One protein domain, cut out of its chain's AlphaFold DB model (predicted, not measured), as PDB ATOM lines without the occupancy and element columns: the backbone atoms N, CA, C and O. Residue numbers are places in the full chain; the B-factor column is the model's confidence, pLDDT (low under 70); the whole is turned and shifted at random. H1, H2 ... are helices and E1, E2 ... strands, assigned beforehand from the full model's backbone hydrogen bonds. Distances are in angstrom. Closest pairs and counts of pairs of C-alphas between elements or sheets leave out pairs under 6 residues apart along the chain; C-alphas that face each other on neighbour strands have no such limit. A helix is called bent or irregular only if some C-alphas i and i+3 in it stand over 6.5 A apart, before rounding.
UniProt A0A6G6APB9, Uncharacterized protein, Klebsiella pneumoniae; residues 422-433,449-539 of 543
ATOM      1  N   LEU A 422     191.214 167.548 202.849       59.69
ATOM      2  CA  LEU A 422     190.747 168.674 202.056       59.69
ATOM      3  C   LEU A 422     190.110 169.675 203.017       59.69
ATOM      4  O   LEU A 422     189.206 169.320 203.772       59.69
ATOM      5  N   ASN A 423     190.592 170.916 203.023       63.41
ATOM      6  CA  ASN A 423     189.851 171.984 203.681       63.41
ATOM      7  C   ASN A 423     188.605 172.342 202.844       63.41
ATOM      8  O   ASN A 423     188.506 171.964 201.677       63.41
ATOM      9  N   GLY A 424     187.672 173.113 203.409       60.38
ATOM     10  CA  GLY A 424     186.438 173.501 202.704       60.38
ATOM     11  C   GLY A 424     186.654 174.263 201.383       60.38
ATOM     12  O   GLY A 424     185.747 174.325 200.562       60.38
ATOM     13  N   VAL A 425     187.856 174.808 201.149       66.12
ATOM     14  CA  VAL A 425     188.245 175.562 199.936       66.12
ATOM     15  C   VAL A 425     188.891 174.654 198.869       66.12
ATOM     16  O   VAL A 425     189.236 175.120 197.792       66.12
ATOM     17  N   GLY A 426     189.069 173.352 199.131       65.31
ATOM     18  CA  GLY A 426     189.652 172.408 198.164       65.31
ATOM     19  C   GLY A 426     191.184 172.299 198.203       65.31
ATOM     20  O   GLY A 426     191.800 171.747 197.293       65.31
ATOM     21  N   MET A 427     191.829 172.802 199.261       72.38
ATOM     22  CA  MET A 427     193.278 172.704 199.476       72.38
ATOM     23  C   MET A 427     193.627 171.501 200.358       72.38
ATOM     24  O   MET A 427     192.983 171.266 201.380       72.38
ATOM     25  N   ALA A 428     194.706 170.789 200.025       70.62
ATOM     26  CA  ALA A 428     195.246 169.712 200.853       70.62
ATOM     27  C   ALA A 428     195.981 170.282 202.075       70.62
ATOM     28  O   ALA A 428     197.015 170.935 201.916       70.62
ATOM     29  N   CYS A 429     195.483 170.007 203.285       70.56
ATOM     30  CA  CYS A 429     196.137 170.360 204.545       70.56
ATOM     31  C   CYS A 429     196.793 169.135 205.198       70.56
ATOM     32  O   CYS A 429     196.133 168.132 205.473       70.56
ATOM     33  N   PHE A 430     198.091 169.240 205.487       65.12
ATOM     34  CA  PHE A 430     198.917 168.162 206.051       65.12
ATOM     35  C   PHE A 430     199.060 168.236 207.585       65.12
ATOM     36  O   PHE A 430     199.823 167.475 208.179       65.12
ATOM     37  N   GLN A 431     198.353 169.154 208.254       58.97
ATOM     38  CA  GLN A 431     198.408 169.303 209.708       58.97
ATOM     39  C   GLN A 431     197.248 168.544 210.375       58.97
ATOM     40  O   GLN A 431     196.082 168.836 210.122       58.97
ATOM     41  N   LYS A 432     197.563 167.585 211.259       49.03
ATOM     42  CA  LYS A 432     196.597 167.030 212.224       49.03
ATOM     43  C   LYS A 432     196.190 168.160 213.176       49.03
ATOM     44  O   LYS A 432     197.066 168.896 213.628       49.03
ATOM     45  N   SER A 433     194.894 168.299 213.462       41.03
ATOM     46  CA  SER A 433     194.357 169.222 214.473       41.03
ATOM     47  C   SER A 433     195.267 169.261 215.704       41.03
ATOM     48  O   SER A 433     195.515 168.217 216.309       41.03
ATOM     49  N   PHE A 449     190.322 177.040 209.272       54.22
ATOM     50  CA  PHE A 449     189.723 177.660 208.093       54.22
ATOM     51  C   PHE A 449     189.950 179.176 208.130       54.22
ATOM     52  O   PHE A 449     189.150 179.929 208.675       54.22
ATOM     53  N   ASP A 450     191.086 179.608 207.580       66.06
ATOM     54  CA  ASP A 450     191.431 181.018 207.364       66.06
ATOM     55  C   ASP A 450     191.943 181.165 205.924       66.06
ATOM     56  O   ASP A 450     193.108 180.891 205.620       66.06
ATOM     57  N   TYR A 451     191.046 181.543 205.013       65.88
ATOM     58  CA  TYR A 451     191.307 181.579 203.572       65.88
ATOM     59  C   TYR A 451     192.418 182.566 203.173       65.88
ATOM     60  O   TYR A 451     193.100 182.327 202.172       65.88
ATOM     61  N   GLU A 452     192.673 183.619 203.962       68.19
ATOM     62  CA  GLU A 452     193.768 184.572 203.718       68.19
ATOM     63  C   GLU A 452     195.136 183.977 204.075       68.19
ATOM     64  O   GLU A 452     196.165 184.323 203.473       68.19
ATOM     65  N   ARG A 453     195.159 183.082 205.068       69.12
ATOM     66  CA  ARG A 453     196.380 182.442 205.567       69.12
ATOM     67  C   ARG A 453     196.658 181.097 204.912       69.12
ATOM     68  O   ARG A 453     197.829 180.744 204.801       69.12
ATOM     69  N   CYS A 454     195.646 180.373 204.431       73.50
ATOM     70  CA  CYS A 454     195.820 179.053 203.819       73.50
ATOM     71  C   CYS A 454     196.793 179.072 202.630       73.50
ATOM     72  O   CYS A 454     197.705 178.253 202.603       73.50
ATOM     73  N   ILE A 455     196.707 180.040 201.710       74.50
ATOM     74  CA  ILE A 455     197.660 180.155 200.585       74.50
ATOM     75  C   ILE A 455     199.103 180.451 201.027       74.50
ATOM     76  O   ILE A 455     200.054 180.187 200.295       74.50
ATOM     77  N   LYS A 456     199.277 180.990 202.238       69.94
ATOM     78  CA  LYS A 456     200.576 181.310 202.850       69.94
ATOM     79  C   LYS A 456     201.037 180.227 203.834       69.94
ATOM     80  O   LYS A 456     202.126 180.335 204.393       69.94
ATOM     81  N   CYS A 457     200.215 179.207 204.081       68.25
ATOM     82  CA  CYS A 457     200.474 178.188 205.085       68.25
ATOM     83  C   CYS A 457     201.468 177.152 204.556       68.25
ATOM     84  O   CYS A 457     201.273 176.557 203.501       68.25
ATOM     85  N   GLN A 458     202.509 176.868 205.341       59.56
ATOM     86  CA  GLN A 458     203.526 175.864 205.003       59.56
ATOM     87  C   GLN A 458     202.983 174.426 204.929       59.56
ATOM     88  O   GLN A 458     203.639 173.549 204.369       59.56
ATOM     89  N   TYR A 459     201.796 174.188 205.495       66.56
ATOM     90  CA  TYR A 459     201.135 172.887 205.549       66.56
ATOM     91  C   TYR A 459     199.949 172.763 204.586       66.56
ATOM     92  O   TYR A 459     199.295 171.725 204.604       66.56
ATOM     93  N   ALA A 460     199.655 173.776 203.764       72.62
ATOM     94  CA  ALA A 460     198.575 173.731 202.778       72.62
ATOM     95  C   ALA A 460     199.144 173.692 201.353       72.62
ATOM     96  O   ALA A 460     200.086 174.418 201.034       72.62
ATOM     97  N   LYS A 461     198.582 172.848 200.481       77.06
ATOM     98  CA  LYS A 461     198.975 172.758 199.065       77.06
ATOM     99  C   LYS A 461     197.759 172.732 198.145       77.06
ATOM    100  O   LYS A 461     196.738 172.139 198.485       77.06
ATOM    101  N   ILE A 462     197.899 173.348 196.971       79.94
ATOM    102  CA  ILE A 462     196.914 173.246 195.887       79.94
ATOM    103  C   ILE A 462     197.048 171.861 195.250       79.94
ATOM    104  O   ILE A 462     198.166 171.407 194.989       79.94
ATOM    105  N   ILE A 463     195.925 171.184 195.025       76.19
ATOM    106  CA  ILE A 463     195.898 169.843 194.440       76.19
ATOM    107  C   ILE A 463     195.767 169.954 192.921       76.19
ATOM    108  O   ILE A 463     194.936 170.703 192.415       76.19
ATOM    109  N   ASN A 464     196.589 169.194 192.197       77.00
ATOM    110  CA  ASN A 464     196.545 169.107 190.739       77.00
ATOM    111  C   ASN A 464     195.555 168.030 190.283       77.00
ATOM    112  O   ASN A 464     195.960 167.009 189.735       77.00
ATOM    113  N   ASP A 465     194.277 168.259 190.577       78.81
ATOM    114  CA  ASP A 465     193.150 167.396 190.220       78.81
ATOM    115  C   ASP A 465     191.906 168.263 189.952       78.81
ATOM    116  O   ASP A 465     191.806 169.383 190.456       78.81
ATOM    117  N   VAL A 466     190.973 167.765 189.139       80.50
ATOM    118  CA  VAL A 466     189.818 168.518 188.635       80.50
ATOM    119  C   VAL A 466     188.844 168.865 189.762       80.50
ATOM    120  O   VAL A 466     188.422 170.015 189.850       80.50
ATOM    121  N   GLU A 467     188.513 167.918 190.645       80.25
ATOM    122  CA  GLU A 467     187.479 168.125 191.674       80.25
ATOM    123  C   GLU A 467     187.882 169.143 192.754       80.25
ATOM    124  O   GLU A 467     187.129 170.089 193.003       80.25
ATOM    125  N   PRO A 468     189.076 169.040 193.369       79.25
ATOM    126  CA  PRO A 468     189.505 170.012 194.371       79.25
ATOM    127  C   PRO A 468     189.743 171.400 193.768       79.25
ATOM    128  O   PRO A 468     189.455 172.411 194.408       79.25
ATOM    129  N   LEU A 469     190.236 171.459 192.523       85.69
ATOM    130  CA  LEU A 469     190.435 172.721 191.817       85.69
ATOM    131  C   LEU A 469     189.102 173.385 191.461       85.69
ATOM    132  O   LEU A 469     188.981 174.594 191.613       85.69
ATOM    133  N   TYR A 470     188.092 172.615 191.053       84.31
ATOM    134  CA  TYR A 470     186.731 173.112 190.834       84.31
ATOM    135  C   TYR A 470     186.137 173.737 192.111       84.31
ATOM    136  O   TYR A 470     185.593 174.844 192.062       84.31
ATOM    137  N   GLY A 471     186.318 173.090 193.269       83.44
ATOM    138  CA  GLY A 471     185.926 173.651 194.568       83.44
ATOM    139  C   GLY A 471     186.649 174.964 194.899       83.44
ATOM    140  O   GLY A 471     186.009 175.930 195.321       83.44
ATOM    141  N   LEU A 472     187.960 175.035 194.637       86.56
ATOM    142  CA  LEU A 472     188.761 176.248 194.828       86.56
ATOM    143  C   LEU A 472     188.332 177.385 193.890       86.56
ATOM    144  O   LEU A 472     188.217 178.524 194.332       86.56
ATOM    145  N   LEU A 473     188.086 177.100 192.610       88.62
ATOM    146  CA  LEU A 473     187.639 178.107 191.643       88.62
ATOM    147  C   LEU A 473     186.250 178.652 192.000       88.62
ATOM    148  O   LEU A 473     186.056 179.864 191.960       88.62
ATOM    149  N   SER A 474     185.336 177.784 192.446       84.44
ATOM    150  CA  SER A 474     184.010 178.184 192.940       84.44
ATOM    151  C   SER A 474     184.110 179.131 194.141       84.44
ATOM    152  O   SER A 474     183.411 180.140 194.204       84.44
ATOM    153  N   PHE A 475     185.022 178.839 195.077       84.75
ATOM    154  CA  PHE A 475     185.323 179.731 196.196       84.75
ATOM    155  C   PHE A 475     185.868 181.086 195.718       84.75
ATOM    156  O   PHE A 475     185.443 182.125 196.221       84.75
ATOM    157  N   LEU A 476     186.794 181.102 194.753       86.81
ATOM    158  CA  LEU A 476     187.379 182.346 194.243       86.81
ATOM    159  C   LEU A 476     186.346 183.228 193.538       86.81
ATOM    160  O   LEU A 476     186.333 184.424 193.807       86.81
ATOM    161  N   GLU A 477     185.459 182.663 192.715       85.50
ATOM    162  CA  GLU A 477     184.361 183.425 192.101       85.50
ATOM    163  C   GLU A 477     183.409 184.004 193.149       85.50
ATOM    164  O   GLU A 477     183.018 185.166 193.064       85.50
ATOM    165  N   CYS A 478     183.082 183.219 194.180       80.88
ATOM    166  CA  CYS A 478     182.272 183.685 195.301       80.88
ATOM    167  C   CYS A 478     182.957 184.843 196.056       80.88
ATOM    168  O   CYS A 478     182.309 185.808 196.456       80.88
ATOM    169  N   MET A 479     184.279 184.785 196.245       78.00
ATOM    170  CA  MET A 479     185.033 185.882 196.861       78.00
ATOM    171  C   MET A 479     185.109 187.110 195.951       78.00
ATOM    172  O   MET A 479     184.982 188.226 196.450       78.00
ATOM    173  N   GLU A 480     185.297 186.935 194.645       82.88
ATOM    174  CA  GLU A 480     185.310 188.022 193.658       82.88
ATOM    175  C   GLU A 480     183.959 188.760 193.630       82.88
ATOM    176  O   GLU A 480     183.932 189.989 193.640       82.88
ATOM    177  N   GLU A 481     182.841 188.036 193.721       81.12
ATOM    178  CA  GLU A 481     181.499 188.629 193.775       81.12
ATOM    179  C   GLU A 481     181.246 189.442 195.055       81.12
ATOM    180  O   GLU A 481     180.516 190.436 195.030       81.12
ATOM    181  N   SER A 482     181.913 189.104 196.167       74.62
ATOM    182  CA  SER A 482     181.797 189.866 197.420       74.62
ATOM    183  C   SER A 482     182.212 191.338 197.277       74.62
ATOM    184  O   SER A 482     181.797 192.170 198.086       74.62
ATOM    185  N   TRP A 483     182.968 191.689 196.228       76.94
ATOM    186  CA  TRP A 483     183.274 193.076 195.878       76.94
ATOM    187  C   TRP A 483     182.018 193.924 195.627       76.94
ATOM    188  O   TRP A 483     182.005 195.090 196.022       76.94
ATOM    189  N   LEU A 484     180.959 193.349 195.040       77.12
ATOM    190  CA  LEU A 484     179.710 194.062 194.738       77.12
ATOM    191  C   LEU A 484     178.991 194.546 196.003       77.12
ATOM    192  O   LEU A 484     178.316 195.572 195.980       77.12
ATOM    193  N   TYR A 485     179.160 193.821 197.108       75.19
ATOM    194  CA  TYR A 485     178.451 194.065 198.363       75.19
ATOM    195  C   TYR A 485     179.350 194.716 199.424       75.19
ATOM    196  O   TYR A 485     178.878 195.512 200.233       75.19
ATOM    197  N   TYR A 486     180.656 194.421 199.411       76.75
ATOM    198  CA  TYR A 486     181.626 194.880 200.413       76.75
ATOM    199  C   TYR A 486     182.941 195.395 199.786       76.75
ATOM    200  O   TYR A 486     184.025 194.875 200.091       76.75
ATOM    201  N   PRO A 487     182.903 196.451 198.951       75.81
ATOM    202  CA  PRO A 487     184.049 196.893 198.149       75.81
ATOM    203  C   PRO A 487     185.265 197.328 198.984       75.81
ATOM    204  O   PRO A 487     186.411 197.054 198.611       75.81
ATOM    205  N   GLU A 488     185.053 197.949 200.150       73.94
ATOM    206  CA  GLU A 488     186.148 198.366 201.037       73.94
ATOM    207  C   GLU A 488     186.879 197.180 201.687       73.94
ATOM    208  O   GLU A 488     188.113 197.170 201.768       73.94
ATOM    209  N   ARG A 489     186.132 196.164 202.143       68.62
ATOM    210  CA  ARG A 489     186.690 194.955 202.771       68.62
ATOM    211  C   ARG A 489     187.402 194.092 201.733       68.62
ATOM    212  O   ARG A 489     188.487 193.570 202.009       68.62
ATOM    213  N   PHE A 490     186.831 194.011 200.532       74.50
ATOM    214  CA  PHE A 490     187.435 193.310 199.412       74.50
ATOM    215  C   PHE A 490     188.793 193.913 199.037       74.50
ATOM    216  O   PHE A 490     189.801 193.207 199.012       74.50
ATOM    217  N   SER A 491     188.846 195.233 198.850       72.31
ATOM    218  CA  SER A 491     190.056 195.938 198.406       72.31
ATOM    219  C   SER A 491     191.201 195.898 199.429       72.31
ATOM    220  O   SER A 491     192.377 195.889 199.054       72.31
ATOM    221  N   LYS A 492     190.893 195.858 200.733       70.06
ATOM    222  CA  LYS A 492     191.920 195.808 201.788       70.06
ATOM    223  C   LYS A 492     192.568 194.423 201.919       70.06
ATOM    224  O   LYS A 492     193.803 194.358 201.966       70.06
ATOM    225  N   ASN A 493     191.764 193.350 201.929       67.12
ATOM    226  CA  ASN A 493     192.226 192.008 202.311       67.12
ATOM    227  C   ASN A 493     191.902 190.903 201.283       67.12
ATOM    228  O   ASN A 493     192.820 190.214 200.833       67.12
ATOM    229  N   LEU A 494     190.632 190.738 200.888       70.38
ATOM    230  CA  LEU A 494     190.185 189.577 200.096       70.38
ATOM    231  C   LEU A 494     190.735 189.580 198.666       70.38
ATOM    232  O   LEU A 494     191.224 188.551 198.204       70.38
ATOM    233  N   GLY A 495     190.745 190.734 197.993       75.88
ATOM    234  CA  GLY A 495     191.235 190.854 196.617       75.88
ATOM    235  C   GLY A 495     192.702 190.439 196.480       75.88
ATOM    236  O   GLY A 495     193.062 189.697 195.570       75.88
ATOM    237  N   LYS A 496     193.542 190.796 197.461       79.31
ATOM    238  CA  LYS A 496     194.954 190.373 197.495       79.31
ATOM    239  C   LYS A 496     195.105 188.862 197.660       79.31
ATOM    240  O   LYS A 496     196.041 188.281 197.118       79.31
ATOM    241  N   ALA A 497     194.231 188.218 198.433       77.00
ATOM    242  CA  ALA A 497     194.257 186.767 198.592       77.00
ATOM    243  C   ALA A 497     193.833 186.067 197.291       77.00
ATOM    244  O   ALA A 497     194.523 185.149 196.853       77.00
ATOM    245  N   VAL A 498     192.765 186.544 196.643       83.12
ATOM    246  CA  VAL A 498     192.278 186.026 195.352       83.12
ATOM    247  C   VAL A 498     193.360 186.105 194.273       83.12
ATOM    248  O   VAL A 498     193.657 185.097 193.633       83.12
ATOM    249  N   GLU A 499     194.022 187.257 194.119       83.81
ATOM    250  CA  GLU A 499     195.123 187.413 193.158       83.81
ATOM    251  C   GLU A 499     196.260 186.413 193.409       83.81
ATOM    252  O   GLU A 499     196.810 185.829 192.469       83.81
ATOM    253  N   LEU A 500     196.606 186.177 194.679       82.94
ATOM    254  CA  LEU A 500     197.630 185.203 195.052       82.94
ATOM    255  C   LEU A 500     197.220 183.774 194.683       82.94
ATOM    256  O   LEU A 500     198.048 183.045 194.135       82.94
ATOM    257  N   TYR A 501     195.968 183.381 194.929       86.88
ATOM    258  CA  TYR A 501     195.458 182.074 194.507       86.88
ATOM    259  C   TYR A 501     195.474 181.933 192.981       86.88
ATOM    260  O   TYR A 501     196.028 180.960 192.475       86.88
ATOM    261  N   ARG A 502     194.956 182.918 192.231       88.38
ATOM    262  CA  ARG A 502     194.941 182.902 190.754       88.38
ATOM    263  C   ARG A 502     196.355 182.783 190.177       88.38
ATOM    264  O   ARG A 502     196.595 181.990 189.266       88.38
ATOM    265  N   LYS A 503     197.321 183.511 190.747       85.56
ATOM    266  CA  LYS A 503     198.735 183.430 190.356       85.56
ATOM    267  C   LYS A 503     199.362 182.078 190.700       85.56
ATOM    268  O   LYS A 503     200.164 181.555 189.924       85.56
ATOM    269  N   ALA A 504     199.033 181.504 191.853       82.94
ATOM    270  CA  ALA A 504     199.533 180.191 192.250       82.94
ATOM    271  C   ALA A 504     198.980 179.081 191.342       82.94
ATOM    272  O   ALA A 504     199.744 178.222 190.908       82.94
ATOM    273  N   ILE A 505     197.693 179.152 190.988       86.44
ATOM    274  CA  ILE A 505     197.030 178.227 190.061       86.44
ATOM    275  C   ILE A 505     197.715 178.260 188.690       86.44
ATOM    276  O   ILE A 505     198.165 177.223 188.206       86.44
ATOM    277  N   SER A 506     197.875 179.448 188.095       82.62
ATOM    278  CA  SER A 506     198.438 179.587 186.743       82.62
ATOM    279  C   SER A 506     199.921 179.222 186.638       82.62
ATOM    280  O   SER A 506     200.380 178.815 185.575       82.62
ATOM    281  N   SER A 507     200.680 179.351 187.730       77.31
ATOM    282  CA  SER A 507     202.116 179.040 187.751       77.31
ATOM    283  C   SER A 507     202.447 177.598 188.140       77.31
ATOM    284  O   SER A 507     203.548 177.141 187.833       77.31
ATOM    285  N   SER A 508     201.537 176.892 188.823       71.94
ATOM    286  CA  SER A 508     201.851 175.610 189.479       71.94
ATOM    287  C   SER A 508     201.079 174.399 188.942       71.94
ATOM    288  O   SER A 508     201.492 173.274 189.218       71.94
ATOM    289  N   LEU A 509     199.974 174.589 188.210       80.38
ATOM    290  CA  LEU A 509     199.066 173.508 187.792       80.38
ATOM    291  C   LEU A 509     199.101 173.235 186.281       80.38
ATOM    292  O   LEU A 509     199.527 174.071 185.486       80.38
ATOM    293  N   SER A 510     198.635 172.045 185.886       81.19
ATOM    294  CA  SER A 510     198.551 171.652 184.474       81.19
ATOM    295  C   SER A 510     197.461 172.447 183.735       81.19
ATOM    296  O   SER A 510     196.323 172.467 184.213       81.19
ATOM    297  N   PRO A 511     197.741 173.020 182.545       83.31
ATOM    298  CA  PRO A 511     196.745 173.753 181.758       83.31
ATOM    299  C   PRO A 511     195.480 172.946 181.431       83.31
ATOM    300  O   PRO A 511     194.384 173.498 181.444       83.31
ATOM    301  N   ASP A 512     195.613 171.636 181.191       83.31
ATOM    302  CA  ASP A 512     194.482 170.739 180.896       83.31
ATOM    303  C   ASP A 512     193.542 170.583 182.104       83.31
ATOM    304  O   ASP A 512     192.323 170.634 181.963       83.31
ATOM    305  N   ILE A 513     194.099 170.475 183.314       82.75
ATOM    306  CA  ILE A 513     193.309 170.344 184.549       82.75
ATOM    307  C   ILE A 513     192.608 171.665 184.876       82.75
ATOM    308  O   ILE A 513     191.433 171.649 185.240       82.75
ATOM    309  N   ILE A 514     193.285 172.803 184.678       88.25
ATOM    310  CA  ILE A 514     192.678 174.135 184.822       88.25
ATOM    311  C   ILE A 514     191.498 174.283 183.857       88.25
ATOM    312  O   ILE A 514     190.412 174.667 184.284       88.25
ATOM    313  N   HIS A 515     191.682 173.934 182.581       90.44
ATOM    314  CA  HIS A 515     190.626 174.035 181.573       90.44
ATOM    315  C   HIS A 515     189.416 173.160 181.920       90.44
ATOM    316  O   HIS A 515     188.278 173.606 181.813       90.44
ATOM    317  N   ARG A 516     189.637 171.919 182.367       87.50
ATOM    318  CA  ARG A 516     188.548 171.013 182.766       87.50
ATOM    319  C   ARG A 516     187.812 171.496 184.012       87.50
ATOM    320  O   ARG A 516     186.589 171.421 184.046       87.50
ATOM    321  N   ALA A 517     188.534 172.003 185.010       89.44
ATOM    322  CA  ALA A 517     187.925 172.554 186.217       89.44
ATOM    323  C   ALA A 517     187.113 173.825 185.914       89.44
ATOM    324  O   ALA A 517     186.006 173.966 186.427       89.44
ATOM    325  N   GLN A 518     187.616 174.700 185.035       90.62
ATOM    326  CA  GLN A 518     186.889 175.890 184.585       90.62
ATOM    327  C   GLN A 518     185.662 175.517 183.746       90.62
ATOM    328  O   GLN A 518     184.569 175.972 184.036       90.62
ATOM    329  N   SER A 519     185.798 174.601 182.783       91.56
ATOM    330  CA  SER A 519     184.662 174.117 181.991       91.56
ATOM    331  C   SER A 519     183.580 173.483 182.871       91.56
ATOM    332  O   SER A 519     182.392 173.637 182.596       91.56
ATOM    333  N   LYS A 520     183.970 172.800 183.954       90.44
ATOM    334  CA  LYS A 520     183.028 172.275 184.947       90.44
ATOM    335  C   LYS A 520     182.327 173.394 185.723       90.44
ATOM    336  O   LYS A 520     181.124 173.299 185.926       90.44
ATOM    337  N   LEU A 521     183.040 174.455 186.099       90.38
ATOM    338  CA  LEU A 521     182.458 175.646 186.725       90.38
ATOM    339  C   LEU A 521     181.461 176.358 185.809       90.38
ATOM    340  O   LEU A 521     180.352 176.657 186.238       90.38
ATOM    341  N   ASP A 522     181.802 176.513 184.533       89.75
ATOM    342  CA  ASP A 522     180.948 177.176 183.547       89.75
ATOM    343  C   ASP A 522     179.683 176.355 183.215       89.75
ATOM    344  O   ASP A 522     178.648 176.915 182.861       89.75
ATOM    345  N   THR A 523     179.753 175.019 183.305       88.88
ATOM    346  CA  THR A 523     178.647 174.112 182.932       88.88
ATOM    347  C   THR A 523     177.760 173.698 184.100       88.88
ATOM    348  O   THR A 523     176.546 173.600 183.934       88.88
ATOM    349  N   VAL A 524     178.349 173.422 185.265       85.56
ATOM    350  CA  VAL A 524     177.639 172.962 186.471       85.56
ATOM    351  C   VAL A 524     177.270 174.138 187.379       85.56
ATOM    352  O   VAL A 524     176.353 174.018 188.185       85.56
ATOM    353  N   GLY A 525     177.947 175.278 187.237       83.69
ATOM    354  CA  GLY A 525     177.864 176.387 188.179       83.69
ATOM    355  C   GLY A 525     178.781 176.178 189.382       83.69
ATOM    356  O   GLY A 525     179.597 175.247 189.424       83.69
ATOM    357  N   ARG A 526     178.673 177.062 190.378       80.25
ATOM    358  CA  ARG A 526     179.510 177.000 191.580       80.25
ATOM    359  C   ARG A 526     179.231 175.738 192.380       80.25
ATOM    360  O   ARG A 526     178.106 175.262 192.483       80.25
ATOM    361  N   HIS A 527     180.288 175.207 192.981       75.56
ATOM    362  CA  HIS A 527     180.173 174.096 193.909       75.56
ATOM    363  C   HIS A 527     179.193 174.457 195.040       75.56
ATOM    364  O   HIS A 527     179.295 175.542 195.603       75.56
ATOM    365  N   MET A 528     178.316 173.524 195.432       72.81
ATOM    366  CA  MET A 528     177.227 173.733 196.412       72.81
ATOM    367  C   MET A 528     177.651 174.381 197.746       72.81
ATOM    368  O   MET A 528     176.861 175.048 198.403       72.81
ATOM    369  N   LEU A 529     178.913 174.203 198.143       62.12
ATOM    370  CA  LEU A 529     179.501 174.810 199.348       62.12
ATOM    371  C   LEU A 529     179.704 176.334 199.230       62.12
ATOM    372  O   LEU A 529     179.865 177.006 200.243       62.12
ATOM    373  N   TRP A 530     179.712 176.866 198.008       68.75
ATOM    374  CA  TRP A 530     180.044 178.250 197.654       68.75
ATOM    375  C   TRP A 530     178.944 178.919 196.816       68.75
ATOM    376  O   TRP A 530     179.190 179.919 196.146       68.75
ATOM    377  N   ASP A 531     177.733 178.364 196.860       62.59
ATOM    378  CA  ASP A 531     176.582 178.810 196.065       62.59
ATOM    379  C   ASP A 531     175.807 179.973 196.728       62.59
ATOM    380  O   ASP A 531     174.909 180.561 196.136       62.59
ATOM    381  N   ASN A 532     176.166 180.354 197.963       61.97
ATOM    382  CA  ASN A 532     175.550 181.471 198.684       61.97
ATOM    383  C   ASN A 532     176.605 182.445 199.243       61.97
ATOM    384  O   ASN A 532     177.499 182.070 200.012       61.97
ATOM    385  N   LEU A 533     176.465 183.722 198.879       55.75
ATOM    386  CA  LEU A 533     177.366 184.806 199.267       55.75
ATOM    387  C   LEU A 533     177.214 185.233 200.744       55.75
ATOM    388  O   LEU A 533     178.173 185.692 201.366       55.75
ATOM    389  N   GLU A 534     176.032 185.062 201.346       50.97
ATOM    390  CA  GLU A 534     175.792 185.410 202.758       50.97
ATOM    391  C   GLU A 534     176.510 184.440 203.710       50.97
ATOM    392  O   GLU A 534     177.118 184.862 204.695       50.97
ATOM    393  N   LEU A 535     176.538 183.146 203.376       46.66
ATOM    394  CA  LEU A 535     177.247 182.122 204.157       46.66
ATOM    395  C   LEU A 535     178.774 182.299 204.109       46.66
ATOM    396  O   LEU A 535     179.473 182.027 205.085       46.66
ATOM    397  N   SER A 536     179.297 182.804 202.995       47.50
ATOM    398  CA  SER A 536     180.733 182.963 202.742       47.50
ATOM    399  C   SER A 536     181.301 184.319 203.197       47.50
ATOM    400  O   SER A 536     182.488 184.404 203.515       47.50
ATOM    401  N   SER A 537     180.475 185.367 203.316       46.44
ATOM    402  CA  SER A 537     180.881 186.713 203.775       46.44
ATOM    403  C   SER A 537     180.770 186.935 205.296       46.44
ATOM    404  O   SER A 537     181.498 187.772 205.854       46.44
ATOM    405  N   LEU A 538     179.924 186.156 205.985       41.75
ATOM    406  CA  LEU A 538     179.692 186.251 207.436       41.75
ATOM    407  C   LEU A 538     180.637 185.399 208.297       41.75
ATOM    408  O   LEU A 538     180.571 185.471 209.522       41.75
ATOM    409  N   GLY A 539     181.528 184.596 207.705       42.91
ATOM    410  CA  GLY A 539     182.391 183.697 208.484       42.91
ATOM    411  C   GLY A 539     181.606 182.661 209.300       42.91
ATOM    412  O   GLY A 539     182.144 182.092 210.253       42.91
TER     413      GLY A 539
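AT A GLANCE: This is residues 422 to 433 and 449 to 539 of the 543 residues of an uncharacterized protein of Klebsiella pneumoniae (UniProt A0A6G6APB9). A helical hairpin of two long helices, H2 and H3, makes the core, with H4 crossing H2 steeply near residues 466 to 474 and the short H5 packed on H2 at residues 478 to 482. A small antiparallel two-strand sheet, order E1 - E2, lies near residues 468 to 472 of H2, and the short H1 packs on H3. The printed part has 103 residues, with five named helices and two named strands in the order E1 H1 E2 H2 H3 H4 H5, and its class is mostly helix. It is compact, with a radius of gyration of the C-alphas of 13.2 A, and spans 34 by 34 by 24 A.

IN THESE COORDINATES: E1 is residues 427 to 429, with C-alpha 427 at (193.278, 172.704, 199.476). After the cut come H1, residues 451 to 454, and E2, residues 460 to 462. H2, residues 466 to 484, is 28.1 A long and begins with C-alpha 466 at (189.818, 168.518, 188.635). H3, residues 487 to 508, is 29.1 A long; it has a kink of 52 degrees near residue 494 and is irregular, with C-alphas 492 and 495 7.2 A apart. H4, residues 511 to 524, is 19.7 A long. H5, residues 533 to 537, ends with C-alpha 537 at (180.881, 186.713, 203.775).

HOW THE PARTS SIT: H2 is the hub, touching three helices. H2 and H3 form a helical hairpin: residues 476 to 483 of H2 touch residues 489 to 498 of H3 at a shallow tilt of 25 degrees, opposite ways, and their closest C-alphas, of Trp 483 and Phe 490, are 5.5 A apart. H2 touches H4 at a steep tilt of 63 degrees, the same way, with the closest C-alphas, of Tyr 470 and Ala 517, 4.8 A apart. H2 touches H5, with the closest C-alphas, of Cys 478 and Leu 533, 6.4 A apart. H3 touches H1 with residues 493 to 497 alone; the closest C-alphas, of Glu 452 and Ala 497, are 5.6 A apart. H3 and H4 are close but not clearly touching, while H3 and H5 are apart. E1 and E2 are antiparallel at 150 degrees, with N 428 and O 461 within hydrogen-bond range at 2.9 A. Each O i to N i+4 pair is within hydrogen-bond range in H4 and H5, against 13 of 15 in H2 and 16 of 18 in H3; H1 is too short for such a pair.

THE WHOLE: The two C-alphas farthest apart, of Lys 432 and Leu 484, are 36.4 A apart. Residues 434 to 448 are not printed, and C-alphas 433 and 449 are 11.5 A apart across the cut. Of the links printed whole, none is long. Mean pLDDT of the printed part is 74.4; 31 residues are under 70, among them residues 529 to 539.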